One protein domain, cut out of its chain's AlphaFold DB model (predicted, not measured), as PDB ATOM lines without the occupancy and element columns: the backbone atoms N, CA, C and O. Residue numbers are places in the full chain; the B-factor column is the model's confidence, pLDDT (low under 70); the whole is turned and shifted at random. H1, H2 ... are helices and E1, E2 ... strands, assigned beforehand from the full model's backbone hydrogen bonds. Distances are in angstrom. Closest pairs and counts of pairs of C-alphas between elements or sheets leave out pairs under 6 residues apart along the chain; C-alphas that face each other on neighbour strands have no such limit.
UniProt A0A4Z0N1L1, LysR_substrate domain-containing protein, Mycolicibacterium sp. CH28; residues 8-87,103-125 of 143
ATOM      1  N   ILE A   8      29.246  86.509  86.787       92.44
ATOM      2  CA  ILE A   8      29.444  86.373  88.228       92.44
ATOM      3  C   ILE A   8      29.998  84.960  88.462       92.44
ATOM      4  O   ILE A   8      29.314  83.981  88.177       92.44
ATOM      5  N   THR A   9      31.236  84.824  88.943       91.38
ATOM      6  CA  THR A   9      31.875  83.499  89.086       91.38
ATOM      7  C   THR A   9      32.900  83.459  90.223       91.38
ATOM      8  O   THR A   9      32.993  84.369  91.046       91.38
ATOM      9  N   TYR A  10      33.658  82.375  90.308       90.62
ATOM     10  CA  TYR A  10      34.666  82.115  91.321       90.62
ATOM     11  C   TYR A  10      35.901  83.024  91.212       90.62
ATOM     12  O   TYR A  10      36.272  83.462  90.111       90.62
ATOM     13  N   PRO A  11      36.588  83.283  92.343       90.69
ATOM     14  CA  PRO A  11      37.875  83.973  92.331       90.69
ATOM     15  C   PRO A  11      38.926  83.151  91.593       90.69
ATOM     16  O   PRO A  11      38.859  81.926  91.589       90.69
ATOM     17  N   SER A  12      39.933  83.818  91.027       88.75
ATOM     18  CA  SER A  12      41.074  83.168  90.356       88.75
ATOM     19  C   SER A  12      41.871  82.231  91.266       88.75
ATOM     20  O   SER A  12      42.560  81.348  90.774       88.75
ATOM     21  N   SER A  13      41.758  82.387  92.587       87.25
ATOM     22  CA  SER A  13      42.343  81.474  93.571       87.25
ATOM     23  C   SER A  13      41.546  80.180  93.780       87.25
ATOM     24  O   SER A  13      42.020  79.289  94.481       87.25
ATOM     25  N   SER A  14      40.338  80.063  93.222       85.12
ATOM     26  CA  SER A  14      39.530  78.847  93.308       85.12
ATOM     27  C   SER A  14      39.972  77.833  92.258       85.12
ATOM     28  O   SER A  14      40.072  78.170  91.080       85.12
ATOM     29  N   ALA A  15      40.129  76.568  92.650       81.31
ATOM     30  CA  ALA A  15      40.371  75.480  91.700       81.31
ATOM     31  C   ALA A  15      39.246  75.374  90.650       81.31
ATOM     32  O   ALA A  15      39.504  75.120  89.480       81.31
ATOM     33  N   LEU A  16      37.997  75.674  91.026       84.69
ATOM     34  CA  LEU A  16      36.875  75.714  90.078       84.69
ATOM     35  C   LEU A  16      37.084  76.733  88.962       84.69
ATOM     36  O   LEU A  16      36.634  76.527  87.837       84.69
ATOM     37  N   ARG A  17      37.770  77.834  89.272       89.88
ATOM     38  CA  ARG A  17      38.002  78.887  88.298       89.88
ATOM     39  C   ARG A  17      38.956  78.432  87.199       89.88
ATOM     40  O   ARG A  17      38.665  78.701  86.043       89.88
ATOM     41  N   SER A  18      40.012  77.680  87.519       88.50
ATOM     42  CA  SER A  18      40.922  77.155  86.491       88.50
ATOM     43  C   SER A  18      40.247  76.148  85.557       88.50
ATOM     44  O   SER A  18      40.509  76.169  84.357       88.50
ATOM     45  N   HIS A  19      39.346  75.304  86.076       88.38
ATOM     46  CA  HIS A  19      38.559  74.393  85.235       88.38
ATOM     47  C   HIS A  19      37.594  75.157  84.318       88.38
ATOM     48  O   HIS A  19      37.467  74.832  83.139       88.38
ATOM     49  N   LEU A  20      36.953  76.210  84.835       87.81
ATOM     50  CA  LEU A  20      36.072  77.066  84.045       87.81
ATOM     51  C   LEU A  20      36.833  77.832  82.953       87.81
ATOM     52  O   LEU A  20      36.380  77.867  81.814       87.81
ATOM     53  N   ASP A  21      37.989  78.416  83.277       89.38
ATOM     54  CA  ASP A  21      38.810  79.150  82.309       89.38
ATOM     55  C   ASP A  21      39.279  78.225  81.167       89.38
ATOM     56  O   ASP A  21      39.266  78.631  80.004       89.38
ATOM     57  N   ALA A  22      39.615  76.964  81.468       88.50
ATOM     58  CA  ALA A  22      39.962  75.967  80.454       88.50
ATOM     59  C   ALA A  22      38.786  75.658  79.510       88.50
ATOM     60  O   ALA A  22      38.965  75.651  78.294       88.50
ATOM     61  N   ALA A  23      37.579  75.477  80.048       87.25
ATOM     62  CA  ALA A  23      36.377  75.230  79.251       87.25
ATOM     63  C   ALA A  23      35.958  76.445  78.398       87.25
ATOM     64  O   ALA A  23      35.500  76.301  77.262       87.25
ATOM     65  N   ILE A  24      36.148  77.661  78.918       87.06
ATOM     66  CA  ILE A  24      35.934  78.901  78.160       87.06
ATOM     67  C   ILE A  24      36.921  78.970  76.991       87.06
ATOM     68  O   ILE A  24      36.508  79.211  75.857       87.06
ATOM     69  N   ALA A  25      38.202  78.686  77.245       87.69
ATOM     70  CA  ALA A  25      39.228  78.663  76.210       87.69
ATOM     71  C   ALA A  25      38.958  77.588  75.141       87.69
ATOM     72  O   ALA A  25      39.084  77.873  73.952       87.69
ATOM     73  N   GLU A  26      38.540  76.384  75.542       86.25
ATOM     74  CA  GLU A  26      38.191  75.286  74.627       86.25
ATOM     75  C   GLU A  26      36.990  75.632  73.737       86.25
ATOM     76  O   GLU A  26      37.000  75.353  72.540       86.25
ATOM     77  N   SER A  27      35.971  76.283  74.302       83.62
ATOM     78  CA  SER A  27      34.784  76.701  73.544       83.62
ATOM     79  C   SER A  27      35.024  77.916  72.638       83.62
ATOM     80  O   SER A  27      34.145  78.267  71.853       83.62
ATOM     81  N   GLY A  28      36.179  78.584  72.748       83.25
ATOM     82  CA  GLY A  28      36.465  79.828  72.028       83.25
ATOM     83  C   GLY A  28      35.574  81.002  72.452       83.25
ATOM     84  O   GLY A  28      35.446  81.976  71.706       83.25
ATOM     85  N   SER A  29      34.937  80.910  73.623       82.56
ATOM     86  CA  SER A  29      34.054  81.950  74.151       82.56
ATOM     87  C   SER A  29      34.863  83.080  74.787       82.56
ATOM     88  O   SER A  29      35.878  82.836  75.436       82.56
ATOM     89  N   ASP A  30      34.379  84.316  74.663       79.81
ATOM     90  CA  ASP A  30      34.903  85.456  75.417       79.81
ATOM     91  C   ASP A  30      33.961  85.779  76.581       79.81
ATOM     92  O   ASP A  30      32.764  86.021  76.391       79.81
ATOM     93  N   VAL A  31      34.496  85.739  77.802       81.94
ATOM     94  CA  VAL A  31      33.736  85.917  79.039       81.94
ATOM     95  C   VAL A  31      34.324  87.067  79.840       81.94
ATOM     96  O   VAL A  31      35.448  87.006  80.333       81.94
ATOM     97  N   THR A  32      33.515  88.102  80.055       87.56
ATOM     98  CA  THR A  32      33.874  89.222  80.930       87.56
ATOM     99  C   THR A  32      33.373  88.963  82.351       87.56
ATOM    100  O   THR A  32      32.168  88.964  82.602       87.56
ATOM    101  N   VAL A  33      34.288  88.753  83.300       88.00
ATOM    102  CA  VAL A  33      33.949  88.563  84.721       88.00
ATOM    103  C   VAL A  33      33.825  89.918  85.419       88.00
ATOM    104  O   VAL A  33      34.820  90.613  85.603       88.00
ATOM    105  N   ASN A  34      32.614  90.264  85.860       84.12
ATOM    106  CA  ASN A  34      32.323  91.531  86.544       84.12
ATOM    107  C   ASN A  34      32.189  91.386  88.058       84.12
ATOM    108  O   ASN A  34      32.335  92.367  88.787       84.12
ATOM    109  N   TYR A  35      31.890  90.181  88.540       87.44
ATOM    110  CA  TYR A  35      31.757  89.937  89.967       87.44
ATOM    111  C   TYR A  35      32.336  88.587  90.356       87.44
ATOM    112  O   TYR A  35      32.234  87.599  89.628       87.44
ATOM    113  N   VAL A  36      32.935  88.559  91.540       91.88
ATOM    114  CA  VAL A  36      33.638  87.397  92.058       91.88
ATOM    115  C   VAL A  36      33.077  87.025  93.422       91.88
ATOM    116  O   VAL A  36      33.105  87.832  94.348       91.88
ATOM    117  N   ALA A  37      32.599  85.790  93.565       88.31
ATOM    118  CA  ALA A  37      32.158  85.237  94.842       88.31
ATOM    119  C   ALA A  37      32.455  83.738  94.918       88.31
ATOM    120  O   ALA A  37      32.263  83.012  93.948       88.31
ATOM    121  N   ASN A  38      32.894  83.262  96.085       85.50
ATOM    122  CA  ASN A  38      33.181  81.839  96.297       85.50
ATOM    123  C   ASN A  38      31.952  81.042  96.780       85.50
ATOM    124  O   ASN A  38      31.949  79.816  96.726       85.50
ATOM    125  N   ASP A  39      30.906  81.732  97.247       84.44
ATOM    126  CA  ASP A  39      29.671  81.120  97.746       84.44
ATOM    127  C   ASP A  39      28.523  81.320  96.744       84.44
ATOM    128  O   ASP A  39      28.169  82.448  96.387       84.44
ATOM    129  N   VAL A  40      27.905  80.215  96.325       83.25
ATOM    130  CA  VAL A  40      26.750  80.187  95.414       83.25
ATOM    131  C   VAL A  40      25.556  80.970  95.977       83.25
ATOM    132  O   VAL A  40      24.815  81.602  95.223       83.25
ATOM    133  N   ARG A  41      25.400  81.013  97.306       85.06
ATOM    134  CA  ARG A  41      24.357  81.786  98.000       85.06
ATOM    135  C   ARG A  41      24.502  83.291  97.802       85.06
ATOM    136  O   ARG A  41      23.524  84.005  97.995       85.06
ATOM    137  N   LEU A  42      25.691  83.770  97.432       86.94
ATOM    138  CA  LEU A  42      25.928  85.169  97.068       86.94
ATOM    139  C   LEU A  42      25.775  85.395  95.563       86.94
ATOM    140  O   LEU A  42      25.236  86.420  95.157       86.94
ATOM    141  N   GLN A  43      26.192  84.437  94.733       88.50
ATOM    142  CA  GLN A  43      26.091  84.556  93.276       88.50
ATOM    143  C   GLN A  43      24.629  84.620  92.789       88.50
ATOM    144  O   GLN A  43      24.300  85.446  91.937       88.50
ATOM    145  N   ILE A  44      23.740  83.797  93.362       87.69
ATOM    146  CA  ILE A  44      22.321  83.721  92.970       87.69
ATOM    147  C   ILE A  44      21.581  85.062  93.168       87.69
ATOM    148  O   ILE A  44      20.959  85.529  92.213       87.69
ATOM    149  N   PRO A  45      21.635  85.730  94.342       87.56
ATOM    150  CA  PRO A  45      21.020  87.045  94.523       87.56
ATOM    151  C   PRO A  45      21.495  88.111  93.528       87.56
ATOM    152  O   PRO A  45      20.674  88.894  93.056       87.56
ATOM    153  N   PHE A  46      22.782  88.137  93.166       88.00
ATOM    154  CA  PHE A  46      23.281  89.089  92.166       88.00
ATOM    155  C   PHE A  46      22.712  88.810  90.773       88.00
ATOM    156  O   PHE A  46      22.316  89.744  90.073       88.00
ATOM    157  N   ALA A  47      22.595  87.537  90.394       89.31
ATOM    158  CA  ALA A  47      21.959  87.167  89.136       89.31
ATOM    159  C   ALA A  47      20.460  87.516  89.121       89.31
ATOM    160  O   ALA A  47      19.972  88.084  88.146       89.31
ATOM    161  N   ARG A  48      19.743  87.291  90.235       88.38
ATOM    162  CA  ARG A  48      18.341  87.729  90.412       88.38
ATOM    163  C   ARG A  48      18.157  89.235  90.243       88.38
ATOM    164  O   ARG A  48      17.141  89.681  89.724       88.38
ATOM    165  N   GLN A  49      19.137  90.025  90.676       88.25
ATOM    166  CA  GLN A  49      19.126  91.483  90.533       88.25
ATOM    167  C   GLN A  49      19.534  91.966  89.131       88.25
ATOM    168  O   GLN A  49      19.524  93.169  88.881       88.25
ATOM    169  N   GLY A  50      19.890  91.058  88.216       87.44
ATOM    170  CA  GLY A  50      20.306  91.405  86.858       87.44
ATOM    171  C   GLY A  50      21.726  91.967  86.764       87.44
ATOM    172  O   GLY A  50      22.056  92.604  85.769       87.44
ATOM    173  N   VAL A  51      22.578  91.739  87.772       87.69
ATOM    174  CA  VAL A  51      23.995  92.156  87.736       87.69
ATOM    175  C   VAL A  51      24.769  91.404  86.649       87.69
ATOM    176  O   VAL A  51      25.740  91.924  86.099       87.69
ATOM    177  N   GLY A  52      24.336  90.188  86.325       88.69
ATOM    178  CA  GLY A  52      24.930  89.371  85.280       88.69
ATOM    179  C   GLY A  52      24.482  87.920  85.343       88.69
ATOM    180  O   GLY A  52      23.540  87.571  86.055       88.69
ATOM    181  N   VAL A  53      25.194  87.078  84.605       89.62
ATOM    182  CA  VAL A  53      24.999  85.630  84.572       89.62
ATOM    183  C   VAL A  53      25.882  84.987  85.634       89.62
ATOM    184  O   VAL A  53      27.108  85.073  85.564       89.62
ATOM    185  N   ALA A  54      25.272  84.328  86.617       90.81
ATOM    186  CA  ALA A  54      26.018  83.514  87.572       90.81
ATOM    187  C   ALA A  54      26.418  82.176  86.956       90.81
ATOM    188  O   ALA A  54      25.570  81.532  86.343       90.81
ATOM    189  N   ILE A  55      27.679  81.787  87.167       89.12
ATOM    190  CA  ILE A  55      28.227  80.458  86.891       89.12
ATOM    191  C   ILE A  55      28.651  79.825  88.219       89.12
ATOM    192  O   ILE A  55      29.648  80.231  88.819       89.12
ATOM    193  N   CYS A  56      27.913  78.802  88.652       86.38
ATOM    194  CA  CYS A  56      28.157  78.073  89.896       86.38
ATOM    195  C   CYS A  56      28.157  76.547  89.726       86.38
ATOM    196  O   CYS A  56      27.625  75.985  88.767       86.38
ATOM    197  N   ALA A  57      28.759  75.882  90.710       82.38
ATOM    198  CA  ALA A  57      28.713  74.446  90.921       82.38
ATOM    199  C   ALA A  57      27.290  73.984  91.247       82.38
ATOM    200  O   ALA A  57      26.566  74.637  92.006       82.38
ATOM    201  N   ASP A  58      26.932  72.818  90.714       76.88
ATOM    202  CA  ASP A  58      25.566  72.302  90.752       76.88
ATOM    203  C   ASP A  58      25.184  71.613  92.083       76.88
ATOM    204  O   ASP A  58      24.057  71.158  92.275       76.88
ATOM    205  N   SER A  59      26.114  71.547  93.041       67.44
ATOM    206  CA  SER A  59      26.004  70.727  94.255       67.44
ATOM    207  C   SER A  59      25.446  71.436  95.497       67.44
ATOM    208  O   SER A  59      25.457  70.879  96.596       67.44
ATOM    209  N   GLY A  60      24.951  72.671  95.364       64.94
ATOM    210  CA  GLY A  60      24.465  73.470  96.494       64.94
ATOM    211  C   GLY A  60      22.944  73.401  96.721       64.94
ATOM    212  O   GLY A  60      22.183  73.525  95.760       64.94
ATOM    213  N   PRO A  61      22.453  73.354  97.980       65.44
ATOM    214  CA  PRO A  61      21.015  73.437  98.280       65.44
ATOM    215  C   PRO A  61      20.398  74.775  97.844       65.44
ATOM    216  O   PRO A  61      19.200  74.856  97.599       65.44
ATOM    217  N   ALA A  62      21.225  75.815  97.679       66.25
ATOM    218  CA  ALA A  62      20.814  77.128  97.187       66.25
ATOM    219  C   ALA A  62      20.164  77.084  95.788       66.25
ATOM    220  O   ALA A  62      19.431  78.003  95.439       66.25
ATOM    221  N   ARG A  63      20.390  76.014  95.008       68.44
ATOM    222  CA  ARG A  63      19.744  75.794  93.706       68.44
ATOM    223  C   ARG A  63      18.265  75.422  93.823       68.44
ATOM    224  O   ARG A  63      17.496  75.699  92.909       68.44
ATOM    225  N   GLN A  64      17.863  74.774  94.918       69.00
ATOM    226  CA  GLN A  64      16.543  74.142  95.030       69.00
ATOM    227  C   GLN A  64      15.381  75.151  95.079       69.00
ATOM    228  O   GLN A  64      14.238  74.749  94.892       69.00
ATOM    229  N   ASP A  65      15.661  76.447  95.262       70.69
ATOM    230  CA  ASP A  65      14.649  77.498  95.422       70.69
ATOM    231  C   ASP A  65      14.924  78.732  94.535       70.69
ATOM    232  O   ASP A  65      15.201  79.840  95.006       70.69
ATOM    233  N   CYS A  66      14.910  78.523  93.212       79.69
ATOM    234  CA  CYS A  66      15.130  79.562  92.195       79.69
ATOM    235  C   CYS A  66      14.076  79.556  91.064       79.69
ATOM    236  O   CYS A  66      14.448  79.428  89.899       79.69
ATOM    237  N   PRO A  67      12.763  79.681  91.360       81.19
ATOM    238  CA  PRO A  67      11.706  79.596  90.341       81.19
ATOM    239  C   PRO A  67      11.706  80.767  89.345       81.19
ATOM    240  O   PRO A  67      11.150  80.663  88.256       81.19
ATOM    241  N   ASP A  68      12.315  81.885  89.726       83.56
ATOM    242  CA  ASP A  68      12.441  83.119  88.953       83.56
ATOM    243  C   ASP A  68      13.658  83.132  88.014       83.56
ATOM    244  O   ASP A  68      13.884  84.112  87.304       83.56
ATOM    245  N   LEU A  69      14.444  82.054  88.003       83.62
ATOM    246  CA  LEU A  69      15.711  81.964  87.293       83.62
ATOM    247  C   LEU A  69      15.702  80.792  86.317       83.62
ATOM    248  O   LEU A  69      15.282  79.683  86.639       83.62
ATOM    249  N   VAL A  70      16.228  81.020  85.116       85.75
ATOM    250  CA  VAL A  70      16.495  79.933  84.171       85.75
ATOM    251  C   VAL A  70      17.822  79.290  84.550       85.75
ATOM    252  O   VAL A  70      18.807  79.997  84.703       85.75
ATOM    253  N   ILE A  71      17.855  77.966  84.677       83.62
ATOM    254  CA  ILE A  71      19.072  77.192  84.949       83.62
ATOM    255  C   ILE A  71      19.444  76.423  83.683       83.62
ATOM    256  O   ILE A  71      18.593  75.770  83.077       83.62
ATOM    257  N   ARG A  72      20.716  76.492  83.280       84.50
ATOM    258  CA  ARG A  72      21.264  75.721  82.153       84.50
ATOM    259  C   ARG A  72      22.600  75.097  82.526       84.50
ATOM    260  O   ARG A  72      23.389  75.720  83.233       84.50
ATOM    261  N   SER A  73      22.843  73.905  81.998       82.44
ATOM    262  CA  SER A  73      24.159  73.270  82.005       82.44
ATOM    263  C   SER A  73      25.103  73.988  81.043       82.44
ATOM    264  O   SER A  73      24.660  74.569  80.049       82.44
ATOM    265  N   LEU A  74      26.398  73.940  81.343       80.94
ATOM    266  CA  LEU A  74      27.434  74.434  80.442       80.94
ATOM    267  C   LEU A  74      27.728  73.409  79.343       80.94
ATOM    268  O   LEU A  74      27.499  72.210  79.501       80.94
ATOM    269  N   THR A  75      28.219  73.896  78.210       79.25
ATOM    270  CA  THR A  75      28.768  73.065  77.137       79.25
ATOM    271  C   THR A  75      30.077  73.713  76.682       79.25
ATOM    272  O   THR A  75      30.024  74.849  76.209       79.25
ATOM    273  N   PRO A  76      31.233  73.044  76.840       79.25
ATOM    274  CA  PRO A  76      31.406  71.711  77.430       79.25
ATOM    275  C   PRO A  76      31.057  71.668  78.931       79.25
ATOM    276  O   PRO A  76      31.033  72.696  79.612       79.25
ATOM    277  N   THR A  77      30.744  70.474  79.440       83.50
ATOM    278  CA  THR A  77      30.568  70.262  80.883       83.50
ATOM    279  C   THR A  77      31.899  70.501  81.588       83.50
ATOM    280  O   THR A  77      32.943  70.069  81.106       83.50
ATOM    281  N   VAL A  78      31.861  71.176  82.735       84.69
ATOM    282  CA  VAL A  78      33.047  71.411  83.561       84.69
ATOM    283  C   VAL A  78      32.947  70.524  84.791       84.69
ATOM    284  O   VAL A  78      32.203  70.834  85.718       84.69
ATOM    285  N   ASP A  79      33.668  69.411  84.792       81.75
ATOM    286  CA  ASP A  79      33.698  68.494  85.931       81.75
ATOM    287  C   ASP A  79      34.794  68.891  86.920       81.75
ATOM    288  O   ASP A  79      35.859  69.385  86.535       81.75
ATOM    289  N   PHE A  80      34.544  68.658  88.207       76.38
ATOM    290  CA  PHE A  80      35.567  68.810  89.230       76.38
ATOM    291  C   PHE A  80      35.403  67.801  90.366       76.38
ATOM    292  O   PHE A  80      34.297  67.407  90.746       76.38
ATOM    293  N   ASP A  81      36.541  67.427  90.943       74.31
ATOM    294  CA  ASP A  81      36.605  66.431  92.002       74.31
ATOM    295  C   ASP A  81      36.748  67.110  93.359       74.31
ATOM    296  O   ASP A  81      37.641  67.933  93.585       74.31
ATOM    297  N   LYS A  82      35.872  66.737  94.292       65.62
ATOM    298  CA  LYS A  82      36.047  67.067  95.703       65.62
ATOM    299  C   LYS A  82      36.739  65.896  96.383       65.62
ATOM    300  O   LYS A  82      36.219  64.786  96.433       65.62
ATOM    301  N   ILE A  83      37.919  66.160  96.931       72.19
ATOM    302  CA  ILE A  83      38.643  65.197  97.758       72.19
ATOM    303  C   ILE A  83      38.703  65.707  99.192       72.19
ATOM    304  O   ILE A  83      38.971  66.883  99.445       72.19
ATOM    305  N   LEU A  84      38.434  64.815 100.143       74.00
ATOM    306  CA  LEU A  84      38.684  65.082 101.550       74.00
ATOM    307  C   LEU A  84      40.146  64.743 101.832       74.00
ATOM    308  O   LEU A  84      40.531  63.578 101.798       74.00
ATOM    309  N   VAL A  85      40.956  65.760 102.118       76.88
ATOM    310  CA  VAL A  85      42.343  65.561 102.545       76.88
ATOM    311  C   VAL A  85      42.427  65.816 104.039       76.88
ATOM    312  O   VAL A  85      42.053  66.885 104.521       76.88
ATOM    313  N   TRP A  86      42.933  64.827 104.766       80.94
ATOM    314  CA  TRP A  86      43.195  64.924 106.193       80.94
ATOM    315  C   TRP A  86      44.685  64.725 106.457       80.94
ATOM    316  O   TRP A  86      45.382  64.049 105.701       80.94
ATOM    317  N   ARG A  87      45.189  65.332 107.529       83.69
ATOM    318  CA  ARG A  87      46.569  65.119 107.962       83.69
ATOM    319  C   ARG A  87      46.684  63.790 108.703       83.69
ATOM    320  O   ARG A  87      45.979  63.580 109.682       83.69
ATOM    321  N   ALA A 103      35.304  51.837 103.766       37.84
ATOM    322  CA  ALA A 103      36.733  52.002 103.572       37.84
ATOM    323  C   ALA A 103      37.338  50.595 103.562       37.84
ATOM    324  O   ALA A 103      37.688  50.034 104.605       37.84
ATOM    325  N   VAL A 104      37.364  49.987 102.377       38.59
ATOM    326  CA  VAL A 104      38.281  48.906 102.056       38.59
ATOM    327  C   VAL A 104      39.664  49.485 102.308       38.59
ATOM    328  O   VAL A 104      39.941  50.618 101.921       38.59
ATOM    329  N   ALA A 105      40.491  48.755 103.048       35.81
ATOM    330  CA  ALA A 105      41.859  49.149 103.327       35.81
ATOM    331  C   ALA A 105      42.624  49.281 102.001       35.81
ATOM    332  O   ALA A 105      43.176  48.303 101.505       35.81
ATOM    333  N   SER A 106      42.609  50.473 101.411       37.25
ATOM    334  CA  SER A 106      43.463  50.805 100.285       37.25
ATOM    335  C   SER A 106      44.866  51.090 100.800       37.25
ATOM    336  O   SER A 106      45.063  51.742 101.829       37.25
ATOM    337  N   GLU A 107      45.843  50.547 100.083       33.94
ATOM    338  CA  GLU A 107      47.266  50.741 100.330       33.94
ATOM    339  C   GLU A 107      47.628  52.241 100.379       33.94
ATOM    340  O   GLU A 107      46.923  53.068  99.789       33.94
ATOM    341  N   PRO A 108      48.710  52.635 101.084       37.41
ATOM    342  CA  PRO A 108      49.102  54.036 101.205       37.41
ATOM    343  C   PRO A 108      49.386  54.631  99.818       37.41
ATOM    344  O   PRO A 108      50.457  54.428  99.250       37.41
ATOM    345  N   GLY A 109      48.414  55.363  99.272       39.31
ATOM    346  CA  GLY A 109      48.495  55.969  97.943       39.31
ATOM    347  C   GLY A 109      47.158  56.150  97.223       39.31
ATOM    348  O   GLY A 109      47.106  56.919  96.266       39.31
ATOM    349  N   GLU A 110      46.078  55.502  97.668       33.41
ATOM    350  CA  GLU A 110      44.774  55.610  97.003       33.41
ATOM    351  C   GLU A 110      43.855  56.599  97.735       33.41
ATOM    352  O   GLU A 110      43.394  56.358  98.850       33.41
ATOM    353  N   PHE A 111      43.617  57.755  97.114       40.31
ATOM    354  CA  PHE A 111      42.667  58.745  97.614       40.31
ATOM    355  C   PHE A 111      41.256  58.369  97.155       40.31
ATOM    356  O   PHE A 111      40.994  58.269  95.956       40.31
ATOM    357  N   GLU A 112      40.333  58.196  98.099       39.28
ATOM    358  CA  GLU A 112      38.927  57.953  97.782       39.28
ATOM    359  C   GLU A 112      38.280  59.236  97.230       39.28
ATOM    360  O   GLU A 112      38.279  60.295  97.866       39.28
ATOM    361  N   LYS A 113      37.735  59.149  96.015       37.72
ATOM    362  CA  LYS A 113      37.037  60.251  95.347       37.72
ATOM    363  C   LYS A 113      35.657  60.456  95.974       37.72
ATOM    364  O   LYS A 113      34.761  59.629  95.808       37.72
ATOM    365  N   VAL A 114      35.458  61.585  96.655       40.28
ATOM    366  CA  VAL A 114      34.183  61.921  97.302       40.28
ATOM    367  C   VAL A 114      33.294  62.677  96.310       40.28
ATOM    368  O   VAL A 114      33.183  63.897  96.347       40.28
ATOM    369  N   GLY A 115      32.641  61.923  95.422       42.47
ATOM    370  CA  GLY A 115      31.663  62.444  94.461       42.47
ATOM    371  C   GLY A 115      32.273  63.177  93.258       42.47
ATOM    372  O   GLY A 115      33.367  63.733  93.321       42.47
ATOM    373  N   VAL A 116      31.554  63.144  92.136       39.00
ATOM    374  CA  VAL A 116      31.807  64.008  90.975       39.00
ATOM    375  C   VAL A 116      30.776  65.120  91.048       39.00
ATOM    376  O   VAL A 116      29.579  64.830  91.020       39.00
ATOM    377  N   ASP A 117      31.225  66.367  91.140       54.12
ATOM    378  CA  ASP A 117      30.339  67.512  90.990       54.12
ATOM    379  C   ASP A 117      30.520  68.085  89.578       54.12
ATOM    380  O   ASP A 117      31.637  68.346  89.131       54.12
ATOM    381  N   GLY A 118      29.407  68.301  88.879       49.78
ATOM    382  CA  GLY A 118      29.395  69.078  87.644       49.78
ATOM    383  C   GLY A 118      29.237  70.570  87.943       49.78
ATOM    384  O   GLY A 118      28.520  70.971  88.869       49.78
ATOM    385  N   LEU A 119      29.884  71.423  87.155       51.44
ATOM    386  CA  LEU A 119      29.541  72.839  87.081       51.44
ATOM    387  C   LEU A 119      28.346  73.015  86.140       51.44
ATOM    388  O   LEU A 119      28.347  72.516  85.012       51.44
ATOM    389  N   GLY A 120      27.336  73.765  86.571       55.03
ATOM    390  CA  GLY A 120      26.180  74.004  85.725       55.03
ATOM    391  C   GLY A 120      25.116  74.864  86.372       55.03
ATOM    392  O   GLY A 120      24.164  74.327  86.917       55.03
ATOM    393  N   VAL A 121      25.227  76.182  86.203       50.78
ATOM    394  CA  VAL A 121      24.075  77.090  86.144       50.78
ATOM    395  C   VAL A 121      24.462  78.296  85.279       50.78
ATOM    396  O   VAL A 121      25.489  78.909  85.527       50.78
ATOM    397  N   VAL A 122      23.638  78.642  84.285       51.06
ATOM    398  CA  VAL A 122      23.606  79.951  83.602       51.06
ATOM    399  C   VAL A 122      22.305  80.629  84.010       51.06
ATOM    400  O   VAL A 122      21.255  80.262  83.485       51.06
ATOM    401  N   ILE A 123      22.362  81.587  84.937       55.91
ATOM    402  CA  ILE A 123      21.182  82.341  85.383       55.91
ATOM    403  C   ILE A 123      20.985  83.570  84.502       55.91
ATOM    404  O   ILE A 123      21.673  84.572  84.665       55.91
ATOM    405  N   GLY A 124      20.037  83.498  83.569       41.69
ATOM    406  CA  GLY A 124      19.588  84.655  82.798       41.69
ATOM    407  C   GLY A 124      18.312  85.234  83.400       41.69
ATOM    408  O   GLY A 124      17.265  84.595  83.319       41.69
ATOM    409  N   GLY A 125      18.385  86.431  83.982       37.16
ATOM    410  CA  GLY A 125      17.190  87.236  84.228       37.16
ATOM    411  C   GLY A 125      16.686  87.786  82.896       37.16
ATOM    412  O   GLY A 125      17.430  88.482  82.205       37.16
TER     413      GLY A 125
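Overview. This is residues 8 to 87 and 103 to 125 of the 143 residues of the protein "LysR_substrate domain-containing protein" of Mycolicibacterium sp. CH28 (UniProt A0A4Z0N1L1). A small, twisted three-stranded sheet, E2, E4 and E3, is the core, with H1 covering one face on the E3 side and H2 covering the opposite face on the E2 side. Residues 104 to 110, beyond the beginning of E4, stick out from this body and give it much of its length. The printed part has 103 residues with three named helices and four named strands, in the order H1, E1, H2, E2, H3, E3, E4; the sheet order E2, E4, E3 is antiparallel. The class is mixed, helices and strands, with 47 residues, under half, in named elements. The whole is only just loose, close to compact, with a radius of gyration of the C-alphas of 15.5 A, and elongated, spanning 50 by 32 by 23 A.

Along the chain. In the sheet, E2 is residues 53 to 57, 13.4 A long; E4 is residues 116 to 122, 19.4 A, ending at C-alpha 122 at (23.606, 79.951, 83.602); and E3 is residues 78 to 81, 10.4 A. H1, residues 15 to 27, is 19.0 A long and begins at C-alpha 15 at (40.371, 75.480, 91.700). H2 is residues 40 to 48, 12.4 A. H3 is residues 61 to 65, 8.1 A, and E1 is residues 33 to 36, 7.4 A.

Arrangement. E4, the inner strand, pairs in a staggered way: with E3 over residues 116 to 119 and with E2 over 119 to 122. E2 and E4 are antiparallel at 169 degrees, with N 120 and O 56 at 3.1 A, within hydrogen-bond range. E4 and E3 are antiparallel at 145 degrees, with N 119 and O 78 at 2.8 A. E2, H3 and E3 form a split strand-helix-strand unit, two strands running the same way with E4 between them; its crossover is right-handed. H1 is on the sheet at a height of 7.4 A, over E3; its closest C-alphas to E3 are those of Leu 20 and Val 78, 6.4 A. H2 is on the opposite face at a height of 7.3 A, over E2, and the closest C-alphas are those of Ala 47 and Ala 54, 5.7 A. H2 and H3 only just touch, with 3 pairs of C-alphas within 8 A, the closest those of Arg 41 and Ala 62 at 5.9 A. E1 pairs with no named strand and is near E2. Every O i to N i+4 pair is within hydrogen-bond range in H1, 3 of 5 in H2 and 0 of 1 in H3, where 1 of 2 O i to N i+3 pairs is.

Size, cuts and confidence. The farthest C-alphas, of Gly 50 and Glu 107, are 50.6 A apart. Residues 88 to 102 are not printed; C-alphas 87 and 103 are 17.0 A apart across the cut. The link H3 to E3 is long. Mean pLDDT of the printed part is 74.2; it is under 70 at residues 59 to 64, 82 and 103 to 125.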